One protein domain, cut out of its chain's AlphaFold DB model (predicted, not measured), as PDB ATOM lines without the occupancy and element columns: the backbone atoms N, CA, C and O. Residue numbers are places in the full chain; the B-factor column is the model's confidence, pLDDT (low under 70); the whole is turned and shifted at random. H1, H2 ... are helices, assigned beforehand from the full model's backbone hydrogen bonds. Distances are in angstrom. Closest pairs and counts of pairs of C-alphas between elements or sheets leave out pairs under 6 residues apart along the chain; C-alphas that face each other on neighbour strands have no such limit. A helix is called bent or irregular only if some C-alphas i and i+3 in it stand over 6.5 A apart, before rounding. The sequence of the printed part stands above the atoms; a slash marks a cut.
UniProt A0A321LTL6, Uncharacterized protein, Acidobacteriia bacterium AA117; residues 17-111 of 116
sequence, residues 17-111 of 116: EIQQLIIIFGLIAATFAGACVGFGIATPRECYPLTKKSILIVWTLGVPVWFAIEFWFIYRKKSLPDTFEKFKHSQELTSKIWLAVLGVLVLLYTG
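AT A GLANCE: This is residues 17 to 111 of the 116 residues of an uncharacterized protein of Acidobacteriia bacterium AA117 (UniProt A0A321LTL6). Three long helices stand side by side in a loose, flat set, the chain running one way in H1, back in H2 and forward again in H3, with H2 between the other two along the chain and set off from them, and the three centres making a wide triangle. The contacts are few: H2 is near both H1 and H3 without clearly touching either, H1 and H3 are apart, and H2 has a kink of 37 degrees near residue 64. The printed part has 95 residues with three named helices, in the order H1, H2, H3, and no named strand; the class is all helix, with 86 of the residues in the helices. The whole is loose, with a radius of gyration of the C-alphas of 16.4 A, and its C-alphas span 53 by 29 by 15 A.

HOW THE PARTS SIT: The first helix, H1, is residues 17 to 42, and the tight link of 2 residues that follows it leads to H2, residues 45 to 78. H1 and H2 are close but not clearly touching, with 2 pairs of C-alphas within 8 A; the closest C-alphas of the two, those of Gly 40 and Thr 51, are 7.6 A apart. Their lines stand at a shallow tilt of 4 degrees, and they run opposite ways. Their centres are 12.0 A apart. H2 is irregular: C-alphas 46 and 49 are 8.3 A apart, where a regular helix has about 5 A, and its line is a rough one. It also has a kink of 37 degrees near residue 64. A second tight link, of 5 residues, leads from H2 to H3, residues 84 to 109. H2 and H3 are close but not clearly touching, again with 2 pairs of C-alphas within 8 A; their closest C-alphas are those of Phe 67 and Gln 91, 7.3 A apart. They run opposite ways at a shallow tilt of 9 degrees, with their centres 14.0 A apart. H1 and H3 are apart, with no C-alpha of the one within 8 A of the other. In H1 and H3 every backbone O i to N i+4 pair is within hydrogen-bond range, while in H2 22 of 30 are.

IN THESE COORDINATES: H1, 26 residues, begins at the C-alpha of Glu 17 at (33.788, -45.666, 18.915) and measures 37.1 A from first to last C-alpha. H2 is the longest helix, with 34 residues and 45.9 A from the C-alpha of Arg 45, at (54.217, -12.320, 36.938), to that of Lys 78. H3, 26 residues, measures 36.7 A and ends at the C-alpha of Tyr 109 at (35.566, -9.681, 35.123).

THE WHOLE: The two C-alphas farthest apart are those of Glu 46 and Pro 81, 53.4 A. The C-alphas of the first and last printed residues, Glu 17 and Gly 111, are 44.2 A apart. Residues 27 to 32, which belong to H1, stand free, as do residues 41 to 47, of which 45 to 47 belong to H2, and residues 106 to 111, of which 106 to 109 belong to H3. Without these stretches the body has 76 residues and spans 48 by 26 by 16 A. The printed part has no cut, and neither of its two links is long. The mean pLDDT of the printed part is 77.7, and 15 residues are under 70: residues 40 to 41, 43 to 51, 78 to 79, 81 and 111. The mean is 77 for H1, 75 for H2 and 85 for H3.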
ATOM      1  N   GLU A  17      32.420 -46.049  19.295       77.81
ATOM      2  CA  GLU A  17      33.788 -45.666  18.915       77.81
ATOM      3  C   GLU A  17      33.955 -44.142  18.818       77.81
ATOM      4  O   GLU A  17      34.908 -43.573  19.341       77.81
ATOM      5  N   ILE A  18      32.992 -43.463  18.184       76.25
ATOM      6  CA  ILE A  18      32.986 -42.001  18.038       76.25
ATOM      7  C   ILE A  18      32.739 -41.342  19.393       76.25
ATOM      8  O   ILE A  18      33.396 -40.362  19.732       76.25
ATOM      9  N   GLN A  19      31.836 -41.906  20.195       74.38
ATOM     10  CA  GLN A  19      31.566 -41.406  21.538       74.38
ATOM     11  C   GLN A  19      32.818 -41.466  22.428       74.38
ATOM     12  O   GLN A  19      33.117 -40.498  23.123       74.38
ATOM     13  N   GLN A  20      33.586 -42.560  22.378       79.00
ATOM     14  CA  GLN A  20      34.865 -42.655  23.088       79.00
ATOM     15  C   GLN A  20      35.886 -41.636  22.577       79.00
ATOM     16  O   GLN A  20      36.553 -41.008  23.392       79.00
ATOM     17  N   LEU A  21      35.981 -41.422  21.261       78.00
ATOM     18  CA  LEU A  21      36.886 -40.417  20.698       78.00
ATOM     19  C   LEU A  21      36.546 -39.000  21.170       78.00
ATOM     20  O   LEU A  21      37.450 -38.271  21.567       78.00
ATOM     21  N   ILE A  22      35.264 -38.623  21.187       77.88
ATOM     22  CA  ILE A  22      34.815 -37.313  21.686       77.88
ATOM     23  C   ILE A  22      35.164 -37.153  23.171       77.88
ATOM     24  O   ILE A  22      35.689 -36.115  23.566       77.88
ATOM     25  N   ILE A  23      34.920 -38.182  23.988       78.44
ATOM     26  CA  ILE A  23      35.242 -38.157  25.423       78.44
ATOM     27  C   ILE A  23      36.756 -38.039  25.637       78.44
ATOM     28  O   ILE A  23      37.190 -37.228  26.450       78.44
ATOM     29  N   ILE A  24      37.569 -38.797  24.896       82.81
ATOM     30  CA  ILE A  24      39.034 -38.739  24.986       82.81
ATOM     31  C   ILE A  24      39.546 -37.357  24.576       82.81
ATOM     32  O   ILE A  24      40.356 -36.781  25.297       82.81
ATOM     33  N   PHE A  25      39.054 -36.792  23.471       81.31
ATOM     34  CA  PHE A  25      39.409 -35.431  23.062       81.31
ATOM     35  C   PHE A  25      39.015 -34.393  24.116       81.31
ATOM     36  O   PHE A  25      39.815 -33.514  24.425       81.31
ATOM     37  N   GLY A  26      37.822 -34.520  24.702       78.06
ATOM     38  CA  GLY A  26      37.365 -33.656  25.790       78.06
ATOM     39  C   GLY A  26      38.260 -33.748  27.028       78.06
ATOM     40  O   GLY A  26      38.631 -32.721  27.593       78.06
ATOM     41  N   LEU A  27      38.676 -34.959  27.411       82.38
ATOM     42  CA  LEU A  27      39.617 -35.170  28.512       82.38
ATOM     43  C   LEU A  27      40.992 -34.577  28.198       82.38
ATOM     44  O   LEU A  27      41.523 -33.845  29.020       82.38
ATOM     45  N   ILE A  28      41.549 -34.821  27.008       83.50
ATOM     46  CA  ILE A  28      42.841 -34.252  26.591       83.50
ATOM     47  C   ILE A  28      42.792 -32.721  26.611       83.50
ATOM     48  O   ILE A  28      43.704 -32.092  27.145       83.50
ATOM     49  N   ALA A  29      41.725 -32.119  26.080       78.81
ATOM     50  CA  ALA A  29      41.537 -30.672  26.093       78.81
ATOM     51  C   ALA A  29      41.448 -30.118  27.524       78.81
ATOM     52  O   ALA A  29      42.066 -29.095  27.820       78.81
ATOM     53  N   ALA A  30      40.748 -30.811  28.429       77.31
ATOM     54  CA  ALA A  30      40.665 -30.433  29.840       77.31
ATOM     55  C   ALA A  30      42.027 -30.532  30.549       77.31
ATOM     56  O   ALA A  30      42.413 -29.609  31.266       77.31
ATOM     57  N   THR A  31      42.788 -31.604  30.312       78.31
ATOM     58  CA  THR A  31      44.132 -31.780  30.882       78.31
ATOM     59  C   THR A  31      45.108 -30.738  30.339       78.31
ATOM     60  O   THR A  31      45.897 -30.182  31.098       78.31
ATOM     61  N   PHE A  32      45.029 -30.421  29.043       80.44
ATOM     62  CA  PHE A  32      45.842 -29.379  28.414       80.44
ATOM     63  C   PHE A  32      45.507 -27.993  28.974       80.44
ATOM     64  O   PHE A  32      46.409 -27.256  29.362       80.44
ATOM     65  N   ALA A  33      44.220 -27.662  29.113       75.88
ATOM     66  CA  ALA A  33      43.788 -26.421  29.747       75.88
ATOM     67  C   ALA A  33      44.273 -26.330  31.205       75.88
ATOM     68  O   ALA A  33      44.813 -25.300  31.608       75.88
ATOM     69  N   GLY A  34      44.159 -27.417  31.976       77.31
ATOM     70  CA  GLY A  34      44.678 -27.502  33.342       77.31
ATOM     71  C   GLY A  34      46.195 -27.306  33.414       77.31
ATOM     72  O   GLY A  34      46.677 -26.559  34.265       77.31
ATOM     73  N   ALA A  35      46.947 -27.895  32.482       79.31
ATOM     74  CA  ALA A  35      48.391 -27.709  32.372       79.31
ATOM     75  C   ALA A  35      48.761 -26.263  32.002       79.31
ATOM     76  O   ALA A  35      49.670 -25.700  32.608       79.31
ATOM     77  N   CYS A  36      48.036 -25.624  31.076       71.94
ATOM     78  CA  CYS A  36      48.236 -24.214  30.728       71.94
ATOM     79  C   CYS A  36      47.969 -23.280  31.916       71.94
ATOM     80  O   CYS A  36      48.727 -22.335  32.139       71.94
ATOM     81  N   VAL A  37      46.922 -23.551  32.699       71.88
ATOM     82  CA  VAL A  37      46.611 -22.789  33.917       71.88
ATOM     83  C   VAL A  37      47.686 -23.009  34.984       71.88
ATOM     84  O   VAL A  37      48.189 -22.036  35.542       71.88
ATOM     85  N   GLY A  38      48.093 -24.257  35.229       75.31
ATOM     86  CA  GLY A  38      49.152 -24.590  36.187       75.31
ATOM     87  C   GLY A  38      50.500 -23.965  35.819       75.31
ATOM     88  O   GLY A  38      51.162 -23.373  36.669       75.31
ATOM     89  N   PHE A  39      50.868 -24.005  34.538       71.44
ATOM     90  CA  PHE A  39      52.074 -23.358  34.025       71.44
ATOM     91  C   PHE A  39      52.001 -21.831  34.169       71.44
ATOM     92  O   PHE A  39      52.962 -21.212  34.615       71.44
ATOM     93  N   GLY A  40      50.840 -21.224  33.895       66.25
ATOM     94  CA  GLY A  40      50.616 -19.789  34.088       66.25
ATOM     95  C   GLY A  40      50.680 -19.326  35.551       66.25
ATOM     96  O   GLY A  40      51.009 -18.167  35.803       66.25
ATOM     97  N   ILE A  41      50.399 -20.213  36.513       67.38
ATOM     98  CA  ILE A  41      50.592 -19.957  37.952       67.38
ATOM     99  C   ILE A  41      52.075 -20.088  38.343       67.38
ATOM    100  O   ILE A  41      52.543 -19.335  39.193       67.38
ATOM    101  N   ALA A  42      52.812 -21.013  37.719       71.25
ATOM    102  CA  ALA A  42      54.221 -21.280  38.021       71.25
ATOM    103  C   ALA A  42      55.204 -20.273  37.387       71.25
ATOM    104  O   ALA A  42      56.316 -20.108  37.889       71.25
ATOM    105  N   THR A  43      54.829 -19.593  36.298       63.94
ATOM    106  CA  THR A  43      55.693 -18.601  35.633       63.94
ATOM    107  C   THR A  43      55.678 -17.216  36.308       63.94
ATOM    108  O   THR A  43      54.626 -16.788  36.790       63.94
ATOM    109  N   PRO A  44      56.802 -16.463  36.298       60.44
ATOM    110  CA  PRO A  44      56.894 -15.116  36.871       60.44
ATOM    111  C   PRO A  44      55.870 -14.123  36.294       60.44
ATOM    112  O   PRO A  44      55.556 -14.143  35.104       60.44
ATOM    113  N   ARG A  45      55.380 -13.213  37.149       57.91
ATOM    114  CA  ARG A  45      54.217 -12.320  36.938       57.91
ATOM    115  C   ARG A  45      54.332 -11.286  35.799       57.91
ATOM    116  O   ARG A  45      53.398 -10.513  35.615       57.91
ATOM    117  N   GLU A  46      55.411 -11.252  35.022       61.19
ATOM    118  CA  GLU A  46      55.661 -10.170  34.050       61.19
ATOM    119  C   GLU A  46      55.009 -10.388  32.667       61.19
ATOM    120  O   GLU A  46      54.713  -9.423  31.969       61.19
ATOM    121  N   CYS A  47      54.638 -11.626  32.304       54.75
ATOM    122  CA  CYS A  47      53.907 -11.947  31.056       54.75
ATOM    123  C   CYS A  47      52.376 -12.087  31.233       54.75
ATOM    124  O   CYS A  47      51.678 -12.673  30.404       54.75
ATOM    125  N   TYR A  48      51.819 -11.558  32.322       61.47
ATOM    126  CA  TYR A  48      50.443 -11.823  32.760       61.47
ATOM    127  C   TYR A  48      49.298 -11.311  31.857       61.47
ATOM    128  O   TYR A  48      48.285 -12.010  31.753       61.47
ATOM    129  N   PRO A  49      49.370 -10.130  31.203       63.81
ATOM    130  CA  PRO A  49      48.206  -9.601  30.492       63.81
ATOM    131  C   PRO A  49      47.955 -10.325  29.168       63.81
ATOM    132  O   PRO A  49      46.801 -10.518  28.789       63.81
ATOM    133  N   LEU A  50      49.017 -10.750  28.476       65.94
ATOM    134  CA  LEU A  50      48.895 -11.411  27.179       65.94
ATOM    135  C   LEU A  50      48.417 -12.857  27.341       65.94
ATOM    136  O   LEU A  50      47.478 -13.260  26.662       65.94
ATOM    137  N   THR A  51      48.978 -13.590  28.309       68.00
ATOM    138  CA  THR A  51      48.601 -14.980  28.615       68.00
ATOM    139  C   THR A  51      47.157 -15.096  29.106       68.00
ATOM    140  O   THR A  51      46.428 -15.998  28.704       68.00
ATOM    141  N   LYS A  52      46.687 -14.153  29.932       70.31
ATOM    142  CA  LYS A  52      45.282 -14.130  30.367       70.31
ATOM    143  C   LYS A  52      44.321 -13.886  29.209       70.31
ATOM    144  O   LYS A  52      43.303 -14.565  29.109       70.31
ATOM    145  N   LYS A  53      44.645 -12.929  28.334       72.19
ATOM    146  CA  LYS A  53      43.824 -12.610  27.158       72.19
ATOM    147  C   LYS A  53      43.793 -13.768  26.169       72.19
ATOM    148  O   LYS A  53      42.721 -14.088  25.674       72.19
ATOM    149  N   SER A  54      44.927 -14.417  25.908       71.81
ATOM    150  CA  SER A  54      44.982 -15.554  24.987       71.81
ATOM    151  C   SER A  54      44.204 -16.756  25.514       71.81
ATOM    152  O   SER A  54      43.425 -17.330  24.760       71.81
ATOM    153  N   ILE A  55      44.314 -17.083  26.807       74.69
ATOM    154  CA  ILE A  55      43.503 -18.141  27.428       74.69
ATOM    155  C   ILE A  55      42.012 -17.808  27.326       74.69
ATOM    156  O   ILE A  55      41.225 -18.672  26.949       74.69
ATOM    157  N   LEU A  56      41.621 -16.561  27.607       75.19
ATOM    158  CA  LEU A  56      40.224 -16.141  27.514       75.19
ATOM    159  C   LEU A  56      39.703 -16.241  26.074       75.19
ATOM    160  O   LEU A  56      38.640 -16.803  25.855       75.19
ATOM    161  N   ILE A  57      40.467 -15.764  25.086       78.31
ATOM    162  CA  ILE A  57      40.101 -15.837  23.663       78.31
ATOM    163  C   ILE A  57      39.956 -17.293  23.216       78.31
ATOM    164  O   ILE A  57      38.958 -17.649  22.588       78.31
ATOM    165  N   VAL A  58      40.924 -18.144  23.565       79.69
ATOM    166  CA  VAL A  58      40.888 -19.576  23.240       79.69
ATOM    167  C   VAL A  58      39.708 -20.259  23.927       79.69
ATOM    168  O   VAL A  58      39.058 -21.087  23.305       79.69
ATOM    169  N   TRP A  59      39.373 -19.893  25.164       81.44
ATOM    170  CA  TRP A  59      38.216 -20.433  25.879       81.44
ATOM    171  C   TRP A  59      36.894 -19.986  25.240       81.44
ATOM    172  O   TRP A  59      36.059 -20.825  24.911       81.44
ATOM    173  N   THR A  60      36.728 -18.683  24.985       81.69
ATOM    174  CA  THR A  60      35.511 -18.093  24.408       81.69
ATOM    175  C   THR A  60      35.224 -18.601  22.995       81.69
ATOM    176  O   THR A  60      34.070 -18.887  22.682       81.69
ATOM    177  N   LEU A  61      36.253 -18.732  22.151       82.44
ATOM    178  CA  LEU A  61      36.115 -19.195  20.764       82.44
ATOM    179  C   LEU A  61      36.246 -20.712  20.618       82.44
ATOM    180  O   LEU A  61      35.659 -21.287  19.705       82.44
ATOM    181  N   GLY A  62      36.978 -21.372  21.515       82.06
ATOM    182  CA  GLY A  62      37.253 -22.804  21.441       82.06
ATOM    183  C   GLY A  62      35.988 -23.649  21.508       82.06
ATOM    184  O   GLY A  62      35.847 -24.581  20.724       82.06
ATOM    185  N   VAL A  63      35.032 -23.289  22.371       83.19
ATOM    186  CA  VAL A  63      33.751 -24.007  22.487       83.19
ATOM    187  C   VAL A  63      32.891 -23.872  21.213       83.19
ATOM    188  O   VAL A  63      32.493 -24.902  20.666       83.19
ATOM    189  N   PRO A  64      32.646 -22.665  20.659       84.12
ATOM    190  CA  PRO A  64      31.985 -22.513  19.358       84.12
ATOM    191  C   PRO A  64      32.688 -23.245  18.207       84.12
ATOM    192  O   PRO A  64      32.029 -23.899  17.397       84.12
ATOM    193  N   VAL A  65      34.021 -23.162  18.138       85.75
ATOM    194  CA  VAL A  65      34.818 -23.856  17.114       85.75
ATOM    195  C   VAL A  65      34.680 -25.369  17.262       85.75
ATOM    196  O   VAL A  65      34.519 -26.068  16.263       85.75
ATOM    197  N   TRP A  66      34.668 -25.882  18.492       82.75
ATOM    198  CA  TRP A  66      34.448 -27.298  18.763       82.75
ATOM    199  C   TRP A  66      33.073 -27.771  18.278       82.75
ATOM    200  O   TRP A  66      32.999 -28.783  17.585       82.75
ATOM    201  N   PHE A  67      31.997 -27.018  18.537       83.56
ATOM    202  CA  PHE A  67      30.666 -27.361  18.014       83.56
ATOM    203  C   PHE A  67      30.606 -27.358  16.483       83.56
ATOM    204  O   PHE A  67      29.936 -28.208  15.888       83.56
ATOM    205  N   ALA A  68      31.325 -26.441  15.832       83.88
ATOM    206  CA  ALA A  68      31.435 -26.428  14.378       83.88
ATOM    207  C   ALA A  68      32.188 -27.665  13.857       83.88
ATOM    208  O   ALA A  68      31.720 -28.319  12.922       83.88
ATOM    209  N   ILE A  69      33.311 -28.031  14.482       83.75
ATOM    210  CA  ILE A  69      34.067 -29.245  14.138       83.75
ATOM    211  C   ILE A  69      33.194 -30.488  14.327       83.75
ATOM    212  O   ILE A  69      33.144 -31.343  13.441       83.75
ATOM    213  N   GLU A  70      32.472 -30.576  15.443       81.19
ATOM    214  CA  GLU A  70      31.578 -31.692  15.735       81.19
ATOM    215  C   GLU A  70      30.508 -31.846  14.647       81.19
ATOM    216  O   GLU A  70      30.318 -32.940  14.115       81.19
ATOM    217  N   PHE A  71      29.869 -30.754  14.227       80.56
ATOM    218  CA  PHE A  71      28.864 -30.810  13.169       80.56
ATOM    219  C   PHE A  71      29.447 -31.245  11.812       80.56
ATOM    220  O   PHE A  71      28.929 -32.159  11.163       80.56
ATOM    221  N   TRP A  72      30.540 -30.612  11.379       80.06
ATOM    222  CA  TRP A  72      31.091 -30.812  10.036       80.06
ATOM    223  C   TRP A  72      31.834 -32.140   9.873       80.06
ATOM    224  O   TRP A  72      31.705 -32.789   8.833       80.06
ATOM    225  N   PHE A  73      32.618 -32.546  10.873       77.25
ATOM    226  CA  PHE A  73      33.490 -33.716  10.766       77.25
ATOM    227  C   PHE A  73      32.895 -34.974  11.382       77.25
ATOM    228  O   PHE A  73      33.137 -36.065  10.860       77.25
ATOM    229  N   ILE A  74      32.136 -34.841  12.470       73.44
ATOM    230  CA  ILE A  74      31.647 -35.991  13.230       73.44
ATOM    231  C   ILE A  74      30.212 -36.302  12.822       73.44
ATOM    232  O   ILE A  74      29.944 -37.386  12.300       73.44
ATOM    233  N   TYR A  75      29.308 -35.339  12.992       73.44
ATOM    234  CA  TYR A  75      27.891 -35.528  12.726       73.44
ATOM    235  C   TYR A  75      27.639 -35.815  11.238       73.44
ATOM    236  O   TYR A  75      27.163 -36.893  10.898       73.44
ATOM    237  N   ARG A  76      28.079 -34.945  10.318       74.50
ATOM    238  CA  ARG A  76      27.825 -35.113   8.871       74.50
ATOM    239  C   ARG A  76      28.363 -36.421   8.266       74.50
ATOM    240  O   ARG A  76      27.820 -36.893   7.272       74.50
ATOM    241  N   LYS A  77      29.440 -36.996   8.815       71.81
ATOM    242  CA  LYS A  77      30.058 -38.228   8.285       71.81
ATOM    243  C   LYS A  77      29.589 -39.509   8.969       71.81
ATOM    244  O   LYS A  77      29.658 -40.564   8.343       71.81
ATOM    245  N   LYS A  78      29.221 -39.456  10.253       69.19
ATOM    246  CA  LYS A  78      29.032 -40.654  11.092       69.19
ATOM    247  C   LYS A  78      27.716 -40.657  11.882       69.19
ATOM    248  O   LYS A  78      27.550 -41.513  12.750       69.19
ATOM    249  N   SER A  79      26.799 -39.718  11.627       69.38
ATOM    250  CA  SER A  79      25.493 -39.693  12.292       69.38
ATOM    251  C   SER A  79      24.633 -40.888  11.890       69.38
ATOM    252  O   SER A  79      24.580 -41.270  10.720       69.38
ATOM    253  N   LEU A  80      23.902 -41.430  12.859       75.12
ATOM    254  CA  LEU A  80      22.797 -42.349  12.603       75.12
ATOM    255  C   LEU A  80      21.657 -41.614  11.860       75.12
ATOM    256  O   LEU A  80      21.463 -40.416  12.084       75.12
ATOM    257  N   PRO A  81      20.895 -42.293  10.985       68.88
ATOM    258  CA  PRO A  81      19.691 -41.706  10.405       68.88
ATOM    259  C   PRO A  81      18.709 -41.316  11.524       68.88
ATOM    260  O   PRO A  81      18.600 -42.019  12.526       68.88
ATOM    261  N   ASP A  82      18.028 -40.180  11.354       74.31
ATOM    262  CA  ASP A  82      17.024 -39.638  12.288       74.31
ATOM    263  C   ASP A  82      17.545 -39.135  13.661       74.31
ATOM    264  O   ASP A  82      16.789 -38.938  14.611       74.31
ATOM    265  N   THR A  83      18.852 -38.870  13.805       78.12
ATOM    266  CA  THR A  83      19.409 -38.270  15.041       78.12
ATOM    267  C   THR A  83      19.663 -36.764  14.955       78.12
ATOM    268  O   THR A  83      20.150 -36.170  15.921       78.12
ATOM    269  N   PHE A  84      19.276 -36.121  13.850       80.38
ATOM    270  CA  PHE A  84      19.575 -34.707  13.588       80.38
ATOM    271  C   PHE A  84      18.861 -33.761  14.537       80.38
ATOM    272  O   PHE A  84      19.500 -32.890  15.124       80.38
ATOM    273  N   GLU A  85      17.565 -33.982  14.747       81.62
ATOM    274  CA  GLU A  85      16.754 -33.238  15.713       81.62
ATOM    275  C   GLU A  85      17.386 -33.281  17.113       81.62
ATOM    276  O   GLU A  85      17.543 -32.260  17.782       81.62
ATOM    277  N   LYS A  86      17.859 -34.463  17.532       79.56
ATOM    278  CA  LYS A  86      18.489 -34.671  18.845       79.56
ATOM    279  C   LYS A  86      19.842 -33.974  18.948       79.56
ATOM    280  O   LYS A  86      20.144 -33.364  19.972       79.56
ATOM    281  N   PHE A  87      20.649 -34.048  17.893       83.31
ATOM    282  CA  PHE A  87      21.927 -33.350  17.822       83.31
ATOM    283  C   PHE A  87      21.739 -31.833  17.891       83.31
ATOM    284  O   PHE A  87      22.376 -31.172  18.710       83.31
ATOM    285  N   LYS A  88      20.804 -31.292  17.103       85.31
ATOM    286  CA  LYS A  88      20.452 -29.871  17.114       85.31
ATOM    287  C   LYS A  88      19.996 -29.426  18.503       85.31
ATOM    288  O   LYS A  88      20.517 -28.444  19.025       85.31
ATOM    289  N   HIS A  89      19.100 -30.185  19.133       85.56
ATOM    290  CA  HIS A  89      18.643 -29.899  20.491       85.56
ATOM    291  C   HIS A  89      19.803 -29.889  21.500       85.56
ATOM    292  O   HIS A  89      19.893 -28.996  22.342       85.56
ATOM    293  N   SER A  90      20.739 -30.838  21.387       82.25
ATOM    294  CA  SER A  90      21.919 -30.883  22.253       82.25
ATOM    295  C   SER A  90      22.846 -29.683  22.043       82.25
ATOM    296  O   SER A  90      23.357 -29.133  23.021       82.25
ATOM    297  N   GLN A  91      23.063 -29.247  20.800       85.94
ATOM    298  CA  GLN A  91      23.867 -28.055  20.511       85.94
ATOM    299  C   GLN A  91      23.199 -26.779  21.038       85.94
ATOM    300  O   GLN A  91      23.861 -25.933  21.643       85.94
ATOM    301  N   GLU A  92      21.879 -26.651  20.884       89.38
ATOM    302  CA  GLU A  92      21.115 -25.526  21.430       89.38
ATOM    303  C   GLU A  92      21.181 -25.475  22.960       89.38
ATOM    304  O   GLU A  92      21.430 -24.414  23.531       89.38
ATOM    305  N   LEU A  93      21.014 -26.611  23.642       87.81
ATOM    306  CA  LEU A  93      21.114 -26.664  25.101       87.81
ATOM    307  C   LEU A  93      22.525 -26.301  25.576       87.81
ATOM    308  O   LEU A  93      22.692 -25.471  26.470       87.81
ATOM    309  N   THR A  94      23.548 -26.885  24.948       86.12
ATOM    310  CA  THR A  94      24.939 -26.667  25.361       86.12
ATOM    311  C   THR A  94      25.383 -25.230  25.086       86.12
ATOM    312  O   THR A  94      26.051 -24.631  25.925       86.12
ATOM    313  N   SER A  95      24.960 -24.630  23.968       87.81
ATOM    314  CA  SER A  95      25.255 -23.223  23.666       87.81
ATOM    315  C   SER A  95      24.620 -22.260  24.674       87.81
ATOM    316  O   SER A  95      25.275 -21.309  25.094       87.81
ATOM    317  N   LYS A  96      23.393 -22.528  25.144       90.06
ATOM    318  CA  LYS A  96      22.744 -21.735  26.203       90.06
ATOM    319  C   LYS A  96      23.484 -21.837  27.535       90.06
ATOM    320  O   LYS A  96      23.733 -20.815  28.168       90.06
ATOM    321  N   ILE A  97      23.870 -23.050  27.941       87.25
ATOM    322  CA  ILE A  97      24.663 -23.269  29.163       87.25
ATOM    323  C   ILE A  97      26.003 -22.537  29.055       87.25
ATOM    324  O   ILE A  97      26.406 -21.831  29.976       87.25
ATOM    325  N   TRP A  98      26.669 -22.650  27.906       88.12
ATOM    326  CA  TRP A  98      27.923 -21.961  27.643       88.12
ATOM    327  C   TRP A  98      27.793 -20.436  27.724       88.12
ATOM    328  O   TRP A  98      28.606 -19.786  28.379       88.12
ATOM    329  N   LEU A  99      26.750 -19.859  27.122       89.12
ATOM    330  CA  LEU A  99      26.472 -18.424  27.205       89.12
ATOM    331  C   LEU A  99      26.188 -17.969  28.637       89.12
ATOM    332  O   LEU A  99      26.650 -16.900  29.025       89.12
ATOM    333  N   ALA A 100      25.481 -18.772  29.437       89.25
ATOM    334  CA  ALA A 100      25.268 -18.469  30.851       89.25
ATOM    335  C   ALA A 100      26.598 -18.434  31.625       89.25
ATOM    336  O   ALA A 100      26.848 -17.493  32.378       89.25
ATOM    337  N   VAL A 101      27.488 -19.404  31.385       86.44
ATOM    338  CA  VAL A 101      28.834 -19.440  31.982       86.44
ATOM    339  C   VAL A 101      29.669 -18.233  31.545       86.44
ATOM    340  O   VAL A 101      30.284 -17.582  32.390       86.44
ATOM    341  N   LEU A 102      29.665 -17.893  30.252       87.00
ATOM    342  CA  LEU A 102      30.332 -16.690  29.750       87.00
ATOM    343  C   LEU A 102      29.757 -15.419  30.378       87.00
ATOM    344  O   LEU A 102      30.525 -14.537  30.742       87.00
ATOM    345  N   GLY A 103      28.437 -15.332  30.549       87.69
ATOM    346  CA  GLY A 103      27.778 -14.201  31.201       87.69
ATOM    347  C   GLY A 103      28.253 -14.004  32.641       87.69
ATOM    348  O   GLY A 103      28.635 -12.897  33.010       87.69
ATOM    349  N   VAL A 104      28.319 -15.080  33.433       85.50
ATOM    350  CA  VAL A 104      28.886 -15.044  34.794       85.50
ATOM    351  C   VAL A 104      30.350 -14.605  34.764       85.50
ATOM    352  O   VAL A 104      30.755 -13.763  35.561       85.50
ATOM    353  N   LEU A 105      31.145 -15.127  33.828       81.94
ATOM    354  CA  LEU A 105      32.558 -14.771  33.710       81.94
ATOM    355  C   LEU A 105      32.751 -13.292  33.346       81.94
ATOM    356  O   LEU A 105      33.611 -12.629  33.920       81.94
ATOM    357  N   VAL A 106      31.930 -12.766  32.432       84.31
ATOM    358  CA  VAL A 106      31.908 -11.342  32.078       84.31
ATOM    359  C   VAL A 106      31.532 -10.511  33.297       84.31
ATOM    360  O   VAL A 106      32.274  -9.593  33.619       84.31
ATOM    361  N   LEU A 107      30.463 -10.863  34.020       83.44
ATOM    362  CA  LEU A 107      30.035 -10.148  35.230       83.44
ATOM    363  C   LEU A 107      31.133 -10.086  36.301       83.44
ATOM    364  O   LEU A 107      31.356  -9.026  36.889       83.44
ATOM    365  N   LEU A 108      31.830 -11.204  36.529       79.12
ATOM    366  CA  LEU A 108      32.963 -11.279  37.453       79.12
ATOM    367  C   LEU A 108      34.144 -10.425  36.982       79.12
ATOM    368  O   LEU A 108      34.802  -9.783  37.795       79.12
ATOM    369  N   TYR A 109      34.420 -10.401  35.676       74.19
ATOM    370  CA  TYR A 109      35.566  -9.681  35.123       74.19
ATOM    371  C   TYR A 109      35.325  -8.172  34.985       74.19
ATOM    372  O   TYR A 109      36.244  -7.383  35.184       74.19
ATOM    373  N   THR A 110      34.097  -7.752  34.671       78.75
ATOM    374  CA  THR A 110      33.723  -6.333  34.573       78.75
ATOM    375  C   THR A 110      33.399  -5.713  35.933       78.75
ATOM    376  O   THR A 110      33.130  -4.517  35.993       78.75
ATOM    377  N   GLY A 111      33.420  -6.492  37.023       62.09
ATOM    378  CA  GLY A 111      33.183  -5.999  38.385       62.09
ATOM    379  C   GLY A 111      31.764  -5.472  38.620       62.09
ATOM    380  O   GLY A 111      31.546  -4.699  39.548       62.09
TER     381      GLY A 111